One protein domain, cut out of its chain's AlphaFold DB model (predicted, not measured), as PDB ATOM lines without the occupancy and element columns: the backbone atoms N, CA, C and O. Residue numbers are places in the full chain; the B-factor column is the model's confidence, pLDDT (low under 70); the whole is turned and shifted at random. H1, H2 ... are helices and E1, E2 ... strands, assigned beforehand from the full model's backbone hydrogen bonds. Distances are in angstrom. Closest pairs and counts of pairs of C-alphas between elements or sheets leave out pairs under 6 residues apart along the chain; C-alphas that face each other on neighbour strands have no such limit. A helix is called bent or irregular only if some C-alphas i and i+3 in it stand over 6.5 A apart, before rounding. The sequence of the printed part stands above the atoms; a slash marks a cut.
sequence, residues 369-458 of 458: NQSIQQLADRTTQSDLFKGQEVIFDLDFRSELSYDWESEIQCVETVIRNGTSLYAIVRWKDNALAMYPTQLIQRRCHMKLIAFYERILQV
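This is residues 369 to 458 of the 458 residues of the protein "Chromo domain-containing protein" of Lichtheimia corymbifera JMRC:FSU:9682 (UniProt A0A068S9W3). A strongly twisted sheet of three strands, E1, E2 and E3, makes the core, with the long, sharply kinked helix H3 crossing one face and the helix H1 on the opposite face, beside the strands. A long unnamed stretch, residues 381 to 403, leads from H1 to the short helix H2, and its residues 390 to 391 pair with E3. The printed part has 90 residues with three named helices and three named strands, in the order H1, H2, E1, E2, E3, H3. The sheet's order is E1, E2, E3, antiparallel throughout, and the class is mixed, helices and strands. The whole is compact, with a radius of gyration of the C-alphas of 12.6 A and spans of 35 by 29 by 28 A.

E1, residues 408 to 417, is 22.6 A long, begins at C-alpha 408 (27.563, -35.866, 21.769) and bends by 56 degrees at residue 412. E2, residues 420 to 427, is 22.4 A long, and E3, residues 432 to 436, is 13.9 A long. H3, residues 437 to 456, measures 17.8 A and ends at C-alpha 456 (35.794, -34.868, 41.242). H3 has a kink of 120 degrees near residue 444 and is irregular, with C-alphas 443 and 446 9.2 A apart. H1, residues 369 to 380, is 16.4 A long and begins at C-alpha 369 (49.754, -38.313, 13.117). H2, residues 404 to 407, is 5.0 A long.

The strands form a meander, each strand the antiparallel neighbour of the one before, through the hairpins E1 and E2, and E2 and E3. Between E1 and E2, N 412 and O 424 are 2.8 A apart, within hydrogen-bond range. Between E2 and E3, N 425 and O 433 are 2.8 A apart, also within range. Residues 390 to 391 pair parallel with residues 432 to 433 of E3, an edge strand. H3 is on the sheet at a height of 8.0 A, over E1 and E2, and runs across the strands at 84 degrees to E2 on the local plane. The closest C-alphas of E1 and H3 are those of Cys 410 and Lys 447, 5.7 A apart. H1 is on the opposite face at a height of 7.3 A, only just over none of the strands, with 2 of its C-alphas falling on E2. The closest C-alphas of H1 and E1 are those of Leu 375 and Asn 417, 7.5 A apart. H2 touches H3 at residues 443 to 447 alone, with the closest C-alphas, of Glu 405 and Cys 444, 4.6 A apart. H1 and H3 are apart. Every O i to N i+4 pair is within hydrogen-bond range in H1 and 12 of 16 are in H3, while H2 is too short for such a pair.

The C-alphas farthest apart, of Leu 400 and Val 458, are 36.1 A apart. The printed part has no cut and ends at Val 458, the chain's last residue. The link from H1 to H2, 23 residues, is long, and the other links are tight. The mean pLDDT of the printed part is 78.7, and it is under 70 at residues 369 to 384, 394 to 395, 398 to 402 and 458.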
ATOM      1  N   ASN A 369      50.797 -37.371  13.530       52.41
ATOM      2  CA  ASN A 369      49.754 -38.313  13.117       52.41
ATOM      3  C   ASN A 369      50.120 -39.769  13.463       52.41
ATOM      4  O   ASN A 369      49.266 -40.524  13.915       52.41
ATOM      5  N   GLN A 370      51.393 -40.157  13.322       58.16
ATOM      6  CA  GLN A 370      51.875 -41.484  13.721       58.16
ATOM      7  C   GLN A 370      51.789 -41.703  15.241       58.16
ATOM      8  O   GLN A 370      51.393 -42.781  15.678       58.16
ATOM      9  N   SER A 371      52.094 -40.683  16.051       62.72
ATOM     10  CA  SER A 371      51.914 -40.731  17.509       62.72
ATOM     11  C   SER A 371      50.436 -40.833  17.911       62.72
ATOM     12  O   SER A 371      50.098 -41.594  18.818       62.72
ATOM     13  N   ILE A 372      49.541 -40.121  17.215       60.22
ATOM     14  CA  ILE A 372      48.088 -40.221  17.424       60.22
ATOM     15  C   ILE A 372      47.590 -41.631  17.075       60.22
ATOM     16  O   ILE A 372      46.837 -42.196  17.863       60.22
ATOM     17  N   GLN A 373      48.060 -42.242  15.982       61.16
ATOM     18  CA  GLN A 373      47.706 -43.627  15.642       61.16
ATOM     19  C   GLN A 373      48.245 -44.639  16.671       61.16
ATOM     20  O   GLN A 373      47.542 -45.555  17.071       61.16
ATOM     21  N   GLN A 374      49.457 -44.454  17.197       65.81
ATOM     22  CA  GLN A 374      49.976 -45.332  18.257       65.81
ATOM     23  C   GLN A 374      49.211 -45.182  19.585       65.81
ATOM     24  O   GLN A 374      49.073 -46.148  20.336       65.81
ATOM     25  N   LEU A 375      48.702 -43.984  19.889       66.19
ATOM     26  CA  LEU A 375      47.793 -43.760  21.016       66.19
ATOM     27  C   LEU A 375      46.430 -44.426  20.771       66.19
ATOM     28  O   LEU A 375      45.866 -45.023  21.688       66.19
ATOM     29  N   ALA A 376      45.936 -44.350  19.535       59.00
ATOM     30  CA  ALA A 376      44.702 -44.971  19.079       59.00
ATOM     31  C   ALA A 376      44.724 -46.494  19.239       59.00
ATOM     32  O   ALA A 376      43.885 -47.044  19.950       59.00
ATOM     33  N   ASP A 377      45.733 -47.152  18.669       60.88
ATOM     34  CA  ASP A 377      45.883 -48.610  18.689       60.88
ATOM     35  C   ASP A 377      45.994 -49.141  20.133       60.88
ATOM     36  O   ASP A 377      45.388 -50.148  20.494       60.88
ATOM     37  N   ARG A 378      46.701 -48.413  21.013       61.50
ATOM     38  CA  ARG A 378      46.787 -48.724  22.454       61.50
ATOM     39  C   ARG A 378      45.477 -48.506  23.213       61.50
ATOM     40  O   ARG A 378      45.287 -49.093  24.276       61.50
ATOM     41  N   THR A 379      44.601 -47.645  22.703       59.12
ATOM     42  CA  THR A 379      43.295 -47.343  23.299       59.12
ATOM     43  C   THR A 379      42.267 -48.400  22.901       59.12
ATOM     44  O   THR A 379      41.555 -48.907  23.766       59.12
ATOM     45  N   THR A 380      42.220 -48.785  21.623       55.12
ATOM     46  CA  THR A 380      41.309 -49.823  21.108       55.12
ATOM     47  C   THR A 380      41.701 -51.233  21.553       55.12
ATOM     48  O   THR A 380      40.820 -52.068  21.735       55.12
ATOM     49  N   GLN A 381      42.986 -51.490  21.826       51.38
ATOM     50  CA  GLN A 381      43.444 -52.718  22.494       51.38
ATOM     51  C   GLN A 381      43.109 -52.792  23.996       51.38
ATOM     52  O   GLN A 381      43.385 -53.816  24.618       51.38
ATOM     53  N   SER A 382      42.541 -51.745  24.605       54.78
ATOM     54  CA  SER A 382      42.144 -51.787  26.016       54.78
ATOM     55  C   SER A 382      40.689 -52.243  26.185       54.78
ATOM     56  O   SER A 382      39.783 -51.733  25.524       54.78
ATOM     57  N   ASP A 383      40.437 -53.136  27.149       61.06
ATOM     58  CA  ASP A 383      39.085 -53.621  27.498       61.06
ATOM     59  C   ASP A 383      38.113 -52.504  27.933       61.06
ATOM     60  O   ASP A 383      36.903 -52.723  28.035       61.06
ATOM     61  N   LEU A 384      38.632 -51.290  28.152       67.88
ATOM     62  CA  LEU A 384      37.924 -50.083  28.581       67.88
ATOM     63  C   LEU A 384      36.667 -49.781  27.742       67.88
ATOM     64  O   LEU A 384      35.695 -49.250  28.275       67.88
ATOM     65  N   PHE A 385      36.677 -50.152  26.457       78.00
ATOM     66  CA  PHE A 385      35.566 -49.953  25.518       78.00
ATOM     67  C   PHE A 385      34.951 -51.260  24.988       78.00
ATOM     68  O   PHE A 385      34.231 -51.234  23.994       78.00
ATOM     69  N   LYS A 386      35.202 -52.409  25.637       76.31
ATOM     70  CA  LYS A 386      34.674 -53.734  25.236       76.31
ATOM     71  C   LYS A 386      34.991 -54.119  23.776       76.31
ATOM     72  O   LYS A 386      34.181 -54.769  23.119       76.31
ATOM     73  N   GLY A 387      36.139 -53.680  23.255       72.56
ATOM     74  CA  GLY A 387      36.533 -53.887  21.856       72.56
ATOM     75  C   GLY A 387      35.788 -53.019  20.831       72.56
ATOM     76  O   GLY A 387      35.904 -53.276  19.635       72.56
ATOM     77  N   GLN A 388      35.025 -52.005  21.257       77.56
ATOM     78  CA  GLN A 388      34.413 -51.047  20.338       77.56
ATOM     79  C   GLN A 388      35.491 -50.178  19.667       77.56
ATOM     80  O   GLN A 388      36.337 -49.590  20.344       77.56
ATOM     81  N   GLU A 389      35.433 -50.064  18.338       79.19
ATOM     82  CA  GLU A 389      36.310 -49.173  17.577       79.19
ATOM     83  C   GLU A 389      36.082 -47.706  17.977       79.19
ATOM     84  O   GLU A 389      34.948 -47.231  18.082       79.19
ATOM     85  N   VAL A 390      37.186 -46.995  18.197       83.38
ATOM     86  CA  VAL A 390      37.215 -45.546  18.398       83.38
ATOM     87  C   VAL A 390      37.700 -44.923  17.091       83.38
ATOM     88  O   VAL A 390      38.653 -45.407  16.489       83.38
ATOM     89  N   ILE A 391      37.040 -43.863  16.632       80.88
ATOM     90  CA  ILE A 391      37.347 -43.202  15.363       80.88
ATOM     91  C   ILE A 391      38.361 -42.079  15.604       80.88
ATOM     92  O   ILE A 391      38.120 -41.155  16.383       80.88
ATOM     93  N   PHE A 392      39.499 -42.149  14.914       73.44
ATOM     94  CA  PHE A 392      40.636 -41.234  15.081       73.44
ATOM     95  C   PHE A 392      40.770 -40.238  13.924       73.44
ATOM     96  O   PHE A 392      41.869 -39.892  13.494       73.44
ATOM     97  N   ASP A 393      39.626 -39.770  13.429       71.25
ATOM     98  CA  ASP A 393      39.534 -38.725  12.418       71.25
ATOM     99  C   ASP A 393      38.967 -37.439  13.036       71.25
ATOM    100  O   ASP A 393      37.827 -37.400  13.502       71.25
ATOM    101  N   LEU A 394      39.764 -36.367  13.001       67.06
ATOM    102  CA  LEU A 394      39.369 -35.029  13.458       67.06
ATOM    103  C   LEU A 394      38.214 -34.438  12.638       67.06
ATOM    104  O   LEU A 394      37.579 -33.472  13.071       67.06
ATOM    105  N   ASP A 395      37.969 -35.008  11.462       62.28
ATOM    106  CA  ASP A 395      36.961 -34.568  10.519       62.28
ATOM    107  C   ASP A 395      35.662 -35.393  10.595       62.28
ATOM    108  O   ASP A 395      34.633 -34.942  10.076       62.28
ATOM    109  N   PHE A 396      35.644 -36.508  11.340       74.56
ATOM    110  CA  PHE A 396      34.424 -37.263  11.645       74.56
ATOM    111  C   PHE A 396      33.390 -36.345  12.314       74.56
ATOM    112  O   PHE A 396      33.667 -35.746  13.355       74.56
ATOM    113  N   ARG A 397      32.211 -36.202  11.688       71.38
ATOM    114  CA  ARG A 397      31.091 -35.333  12.125       71.38
ATOM    115  C   ARG A 397      31.475 -33.863  12.362       71.38
ATOM    116  O   ARG A 397      30.837 -33.148  13.130       71.38
ATOM    117  N   SER A 398      32.507 -33.381  11.667       59.81
ATOM    118  CA  SER A 398      32.997 -31.996  11.769       59.81
ATOM    119  C   SER A 398      32.172 -30.956  10.994       59.81
ATOM    120  O   SER A 398      32.411 -29.752  11.151       59.81
ATOM    121  N   GLU A 399      31.215 -31.405  10.175       51.88
ATOM    122  CA  GLU A 399      30.328 -30.574   9.357       51.88
ATOM    123  C   GLU A 399      29.569 -29.507  10.177       51.88
ATOM    124  O   GLU A 399      29.391 -29.612  11.393       51.88
ATOM    125  N   LEU A 400      29.100 -28.460   9.489       48.94
ATOM    126  CA  LEU A 400      28.289 -27.379  10.076       48.94
ATOM    127  C   LEU A 400      26.836 -27.800  10.377       48.94
ATOM    128  O   LEU A 400      26.112 -27.062  11.034       48.94
ATOM    129  N   SER A 401      26.428 -28.977   9.902       49.19
ATOM    130  CA  SER A 401      25.136 -29.635  10.131       49.19
ATOM    131  C   SER A 401      25.009 -30.269  11.526       49.19
ATOM    132  O   SER A 401      23.894 -30.411  12.021       49.19
ATOM    133  N   TYR A 402      26.125 -30.644  12.165       58.38
ATOM    134  CA  TYR A 402      26.129 -31.292  13.479       58.38
ATOM    135  C   TYR A 402      26.356 -30.265  14.592       58.38
ATOM    136  O   TYR A 402      27.458 -29.725  14.744       58.38
ATOM    137  N   ASP A 403      25.337 -30.063  15.428       83.19
ATOM    138  CA  ASP A 403      25.516 -29.470  16.750       83.19
ATOM    139  C   ASP A 403      26.122 -30.509  17.704       83.19
ATOM    140  O   ASP A 403      25.505 -31.515  18.052       83.19
ATOM    141  N   TRP A 404      27.355 -30.261  18.137       87.88
ATOM    142  CA  TRP A 404      28.097 -31.172  19.003       87.88
ATOM    143  C   TRP A 404      27.576 -31.168  20.447       87.88
ATOM    144  O   TRP A 404      27.779 -32.152  21.153       87.88
ATOM    145  N   GLU A 405      26.906 -30.104  20.905       84.62
ATOM    146  CA  GLU A 405      26.379 -30.023  22.274       84.62
ATOM    147  C   GLU A 405      25.105 -30.880  22.424       84.62
ATOM    148  O   GLU A 405      24.917 -31.536  23.450       84.62
ATOM    149  N   SER A 406      24.271 -30.996  21.384       86.12
ATOM    150  CA  SER A 406      23.158 -31.955  21.375       86.12
ATOM    151  C   SER A 406      23.526 -33.359  20.873       86.12
ATOM    152  O   SER A 406      22.944 -34.318  21.379       86.12
ATOM    153  N   GLU A 407      24.454 -33.539  19.923       88.44
ATOM    154  CA  GLU A 407      24.748 -34.863  19.326       88.44
ATOM    155  C   GLU A 407      25.791 -35.716  20.072       88.44
ATOM    156  O   GLU A 407      25.765 -36.950  19.968       88.44
ATOM    157  N   ILE A 408      26.675 -35.111  20.873       92.88
ATOM    158  CA  ILE A 408      27.563 -35.866  21.769       92.88
ATOM    159  C   ILE A 408      26.804 -36.218  23.050       92.88
ATOM    160  O   ILE A 408      26.298 -35.350  23.762       92.88
ATOM    161  N   GLN A 409      26.755 -37.508  23.372       93.62
ATOM    162  CA  GLN A 409      26.141 -38.024  24.591       93.62
ATOM    163  C   GLN A 409      26.994 -37.660  25.815       93.62
ATOM    164  O   GLN A 409      26.487 -37.063  26.763       93.62
ATOM    165  N   CYS A 410      28.294 -37.969  25.779       92.31
ATOM    166  CA  CYS A 410      29.245 -37.675  26.854       92.31
ATOM    167  C   CYS A 410      30.705 -37.654  26.363       92.31
ATOM    168  O   CYS A 410      31.036 -38.200  25.306       92.31
ATOM    169  N   VAL A 411      31.598 -37.077  27.174       95.06
ATOM    170  CA  VAL A 411      33.025 -37.434  27.160       95.06
ATOM    171  C   VAL A 411      33.194 -38.678  28.040       95.06
ATOM    172  O   VAL A 411      32.781 -38.682  29.199       95.06
ATOM    173  N   GLU A 412      33.784 -39.739  27.496       92.62
ATOM    174  CA  GLU A 412      34.001 -41.003  28.213       92.62
ATOM    175  C   GLU A 412      35.287 -40.967  29.043       92.62
ATOM    176  O   GLU A 412      35.292 -41.371  30.208       92.62
ATOM    177  N   THR A 413      36.374 -40.459  28.453       91.44
ATOM    178  CA  THR A 413      37.683 -40.299  29.101       91.44
ATOM    179  C   THR A 413      38.504 -39.190  28.440       91.44
ATOM    180  O   THR A 413      38.259 -38.828  27.287       91.44
ATOM    181  N   VAL A 414      39.512 -38.684  29.150       91.25
ATOM    182  CA  VAL A 414      40.549 -37.793  28.615       91.25
ATOM    183  C   VAL A 414      41.907 -38.451  28.839       91.25
ATOM    184  O   VAL A 414      42.244 -38.829  29.959       91.25
ATOM    185  N   ILE A 415      42.689 -38.577  27.769       83.94
ATOM    186  CA  ILE A 415      44.019 -39.190  27.765       83.94
ATOM    187  C   ILE A 415      45.091 -38.175  27.362       83.94
ATOM    188  O   ILE A 415      44.852 -37.257  26.574       83.94
ATOM    189  N   ARG A 416      46.294 -38.333  27.918       80.88
ATOM    190  CA  ARG A 416      47.440 -37.450  27.673       80.88
ATOM    191  C   ARG A 416      48.402 -38.080  26.671       80.88
ATOM    192  O   ARG A 416      48.801 -39.227  26.841       80.88
ATOM    193  N   ASN A 417      48.826 -37.302  25.678       76.81
ATOM    194  CA  ASN A 417      49.902 -37.660  24.759       76.81
ATOM    195  C   ASN A 417      50.931 -36.521  24.718       76.81
ATOM    196  O   ASN A 417      50.663 -35.443  24.184       76.81
ATOM    197  N   GLY A 418      52.086 -36.740  25.354       80.69
ATOM    198  CA  GLY A 418      53.109 -35.713  25.560       80.69
ATOM    199  C   GLY A 418      52.584 -34.524  26.375       80.69
ATOM    200  O   GLY A 418      52.232 -34.657  27.552       80.69
ATOM    201  N   THR A 419      52.537 -33.352  25.747       77.25
ATOM    202  CA  THR A 419      51.976 -32.107  26.299       77.25
ATOM    203  C   THR A 419      50.486 -31.912  25.991       77.25
ATOM    204  O   THR A 419      49.853 -31.064  26.615       77.25
ATOM    205  N   SER A 420      49.909 -32.696  25.078       76.62
ATOM    206  CA  SER A 420      48.525 -32.540  24.613       76.62
ATOM    207  C   SER A 420      47.547 -33.470  25.335       76.62
ATOM    208  O   SER A 420      47.893 -34.585  25.731       76.62
ATOM    209  N   LEU A 421      46.294 -33.026  25.452       83.56
ATOM    210  CA  LEU A 421      45.173 -33.807  25.975       83.56
ATOM    211  C   LEU A 421      44.163 -34.096  24.858       83.56
ATOM    212  O   LEU A 421      43.805 -33.206  24.085       83.56
ATOM    213  N   TYR A 422      43.681 -35.332  24.810       87.00
ATOM    214  CA  TYR A 422      42.672 -35.802  23.867       87.00
ATOM    215  C   TYR A 422      41.487 -36.381  24.637       87.00
ATOM    216  O   TYR A 422      41.667 -37.193  25.541       87.00
ATOM    217  N   ALA A 423      40.277 -35.966  24.282       90.62
ATOM    218  CA  ALA A 423      39.030 -36.500  24.802       90.62
ATOM    219  C   ALA A 423      38.494 -37.581  23.860       90.62
ATOM    220  O   ALA A 423      38.452 -37.378  22.645       90.62
ATOM    221  N   ILE A 424      38.039 -38.697  24.424       91.38
ATOM    222  CA  ILE A 424      37.230 -39.690  23.714       91.38
ATOM    223  C   ILE A 424      35.771 -39.397  24.040       91.38
ATOM    224  O   ILE A 424      35.396 -39.334  25.212       91.38
ATOM    225  N   VAL A 425      34.956 -39.204  23.009       93.50
ATOM    226  CA  VAL A 425      33.536 -38.861  23.127       93.50
ATOM    227  C   VAL A 425      32.663 -39.994  22.604       93.50
ATOM    228  O   VAL A 425      33.028 -40.663  21.637       93.50
ATOM    229  N   ARG A 426      31.497 -40.177  23.227       94.38
ATOM    230  CA  ARG A 426      30.425 -41.036  22.720       94.38
ATOM    231  C   ARG A 426      29.345 -40.173  22.080       94.38
ATOM    232  O   ARG A 426      28.828 -39.250  22.706       94.38
ATOM    233  N   TRP A 427      29.000 -40.485  20.840       93.75
ATOM    234  CA  TRP A 427      27.888 -39.889  20.101       93.75
ATOM    235  C   TRP A 427      26.563 -40.602  20.423       93.75
ATOM    236  O   TRP A 427      26.575 -41.741  20.887       93.75
ATOM    237  N   LYS A 428      25.414 -39.963  20.157       93.06
ATOM    238  CA  LYS A 428      24.065 -40.538  20.384       93.06
ATOM    239  C   LYS A 428      23.828 -41.920  19.755       93.06
ATOM    240  O   LYS A 428      23.092 -42.722  20.319       93.06
ATOM    241  N   ASP A 429      24.444 -42.213  18.612       89.38
ATOM    242  CA  ASP A 429      24.386 -43.521  17.939       89.38
ATOM    243  C   ASP A 429      25.337 -44.568  18.556       89.38
ATOM    244  O   ASP A 429      25.521 -45.653  18.011       89.38
ATOM    245  N   ASN A 430      25.921 -44.252  19.714       91.06
ATOM    246  CA  ASN A 430      26.966 -44.973  20.436       91.06
ATOM    247  C   ASN A 430      28.354 -44.962  19.786       91.06
ATOM    248  O   ASN A 430      29.262 -45.530  20.398       91.06
ATOM    249  N   ALA A 431      28.568 -44.328  18.625       89.50
ATOM    250  CA  ALA A 431      29.896 -44.247  18.015       89.50
ATOM    251  C   ALA A 431      30.903 -43.570  18.962       89.50
ATOM    252  O   ALA A 431      30.570 -42.590  19.634       89.50
ATOM    253  N   LEU A 432      32.136 -44.077  19.003       91.19
ATOM    254  CA  LEU A 432      33.235 -43.483  19.763       91.19
ATOM    255  C   LEU A 432      34.179 -42.742  18.816       91.19
ATOM    256  O   LEU A 432      34.512 -43.258  17.753       91.19
ATOM    257  N   ALA A 433      34.644 -41.558  19.205       88.62
ATOM    258  CA  ALA A 433      35.638 -40.797  18.448       88.62
ATOM    259  C   ALA A 433      36.589 -40.032  19.378       88.62
ATOM    260  O   ALA A 433      36.206 -39.692  20.498       88.62
ATOM    261  N   MET A 434      37.816 -39.751  18.930       85.75
ATOM    262  CA  MET A 434      38.816 -39.020  19.717       85.75
ATOM    263  C   MET A 434      39.189 -37.673  19.091       85.75
ATOM    264  O   MET A 434      39.586 -37.599  17.930       85.75
ATOM    265  N   TYR A 435      39.164 -36.615  19.905       85.06
ATOM    266  CA  TYR A 435      39.491 -35.248  19.495       85.06
ATOM    267  C   TYR A 435      40.376 -34.539  20.537       85.06
ATOM    268  O   TYR A 435      40.297 -34.863  21.721       85.06
ATOM    269  N   PRO A 436      41.190 -33.534  20.159       84.94
ATOM    270  CA  PRO A 436      41.871 -32.660  21.115       84.94
ATOM    271  C   PRO A 436      40.872 -32.003  22.075       84.94
ATOM    272  O   PRO A 436      39.807 -31.551  21.641       84.94
ATOM    273  N   THR A 437      41.207 -31.887  23.362       87.31
ATOM    274  CA  THR A 437      40.297 -31.279  24.355       87.31
ATOM    275  C   THR A 437      39.934 -29.833  24.014       87.31
ATOM    276  O   THR A 437      38.813 -29.417  24.283       87.31
ATOM    277  N   GLN A 438      40.817 -29.092  23.337       83.00
ATOM    278  CA  GLN A 438      40.555 -27.728  22.858       83.00
ATOM    279  C   GLN A 438      39.460 -27.679  21.775       83.00
ATOM    280  O   GLN A 438      38.753 -26.678  21.653       83.00
ATOM    281  N   LEU A 439      39.287 -28.751  20.987       80.62
ATOM    282  CA  LEU A 439      38.193 -28.841  20.017       80.62
ATOM    283  C   LEU A 439      36.861 -29.108  20.725       80.62
ATOM    284  O   LEU A 439      35.888 -28.420  20.423       80.62
ATOM    285  N   ILE A 440      36.843 -30.025  21.703       89.44
ATOM    286  CA  ILE A 440      35.667 -30.279  22.553       89.44
ATOM    287  C   ILE A 440      35.273 -29.009  23.309       89.44
ATOM    288  O   ILE A 440      34.123 -28.597  23.242       89.44
ATOM    289  N   GLN A 441      36.227 -28.317  23.935       84.38
ATOM    290  CA  GLN A 441      35.982 -27.057  24.638       84.38
ATOM    291  C   GLN A 441      35.323 -25.998  23.738       84.38
ATOM    292  O   GLN A 441      34.451 -25.270  24.193       84.38
ATOM    293  N   ARG A 442      35.688 -25.909  22.453       79.94
ATOM    294  CA  ARG A 442      35.079 -24.931  21.534       79.94
ATOM    295  C   ARG A 442      33.739 -25.381  20.931       79.94
ATOM    296  O   ARG A 442      32.988 -24.530  20.468       79.94
ATOM    297  N   ARG A 443      33.455 -26.686  20.868       82.50
ATOM    298  CA  ARG A 443      32.251 -27.245  20.214       82.50
ATOM    299  C   ARG A 443      31.154 -27.689  21.188       82.50
ATOM    300  O   ARG A 443      29.992 -27.640  20.811       82.50
ATOM    301  N   CYS A 444      31.514 -28.136  22.389       88.00
ATOM    302  CA  CYS A 444      30.604 -28.695  23.393       88.00
ATOM    303  C   CYS A 444      31.225 -28.686  24.810       88.00
ATOM    304  O   CYS A 444      31.364 -29.718  25.476       88.00
ATOM    305  N   HIS A 445      31.658 -27.506  25.274       89.19
ATOM    306  CA  HIS A 445      32.311 -27.314  26.577       89.19
ATOM    307  C   HIS A 445      31.603 -27.965  27.774       89.19
ATOM    308  O   HIS A 445      32.290 -28.488  28.655       89.19
ATOM    309  N   MET A 446      30.265 -27.977  27.807       90.38
ATOM    310  CA  MET A 446      29.514 -28.520  28.940       90.38
ATOM    311  C   MET A 446      29.752 -30.027  29.101       90.38
ATOM    312  O   MET A 446      29.895 -30.500  30.226       90.38
ATOM    313  N   LYS A 447      29.917 -30.782  28.001       94.62
ATOM    314  CA  LYS A 447      30.258 -32.222  28.045       94.62
ATOM    315  C   LYS A 447      31.616 -32.487  28.693       94.62
ATOM    316  O   LYS A 447      31.785 -33.509  29.355       94.62
ATOM    317  N   LEU A 448      32.585 -31.594  28.482       92.50
ATOM    318  CA  LEU A 448      33.931 -31.714  29.046       92.50
ATOM    319  C   LEU A 448      33.961 -31.316  30.526       92.50
ATOM    320  O   LEU A 448      34.631 -31.978  31.314       92.50
ATOM    321  N   ILE A 449      33.204 -30.285  30.909       92.12
ATOM    322  CA  ILE A 449      33.055 -29.858  32.307       92.12
ATOM    323  C   ILE A 449      32.347 -30.949  33.121       92.12
ATOM    324  O   ILE A 449      32.928 -31.439  34.085       92.12
ATOM    325  N   ALA A 450      31.187 -31.436  32.666       91.38
ATOM    326  CA  ALA A 450      30.435 -32.504  33.333       91.38
ATOM    327  C   ALA A 450      31.249 -33.804  33.509       91.38
ATOM    328  O   ALA A 450      31.072 -34.544  34.476       91.38
ATOM    329  N   PHE A 451      32.185 -34.086  32.594       94.75
ATOM    330  CA  PHE A 451      33.125 -35.199  32.727       94.75
ATOM    331  C   PHE A 451      34.126 -35.004  33.875       94.75
ATOM    332  O   PHE A 451      34.368 -35.951  34.627       94.75
ATOM    333  N   TYR A 452      34.689 -33.801  34.033       91.75
ATOM    334  CA  TYR A 452      35.586 -33.494  35.149       91.75
ATOM    335  C   TYR A 452      34.833 -33.407  36.482       91.75
ATOM    336  O   TYR A 452      35.314 -33.951  37.471       91.75
ATOM    337  N   GLU A 453      33.631 -32.827  36.509       93.00
ATOM    338  CA  GLU A 453      32.753 -32.822  37.689       93.00
ATOM    339  C   GLU A 453      32.449 -34.250  38.165       93.00
ATOM    340  O   GLU A 453      32.646 -34.559  39.338       93.00
ATOM    341  N   ARG A 454      32.084 -35.157  37.245       90.50
ATOM    342  CA  ARG A 454      31.871 -36.587  37.537       90.50
ATOM    343  C   ARG A 454      33.114 -37.277  38.114       90.50
ATOM    344  O   ARG A 454      32.969 -38.242  38.854       90.50
ATOM    345  N   ILE A 455      34.324 -36.829  37.768       86.75
ATOM    346  CA  ILE A 455      35.580 -37.380  38.311       86.75
ATOM    347  C   ILE A 455      35.906 -36.799  39.691       86.75
ATOM    348  O   ILE A 455      36.449 -37.516  40.522       86.75
ATOM    349  N   LEU A 456      35.563 -35.536  39.952       86.62
ATOM    350  CA  LEU A 456      35.794 -34.868  41.242       86.62
ATOM    351  C   LEU A 456      34.765 -35.250  42.327       86.62
ATOM    352  O   LEU A 456      34.926 -34.868  43.483       86.62
ATOM    353  N   GLN A 457      33.721 -35.998  41.962       77.50
ATOM    354  CA  GLN A 457      32.702 -36.557  42.861       77.50
ATOM    355  C   GLN A 457      33.021 -37.999  43.327       77.50
ATOM    356  O   GLN A 457      32.142 -38.661  43.882       77.50
ATOM    357  N   VAL A 458      34.244 -38.499  43.081       54.38
ATOM    358  CA  VAL A 458      34.702 -39.881  43.358       54.38
ATOM    359  C   VAL A 458      35.937 -39.895  44.254       54.38
ATOM    360  O   VAL A 458      35.942 -40.728  45.187       54.38
TER     361      VAL A 458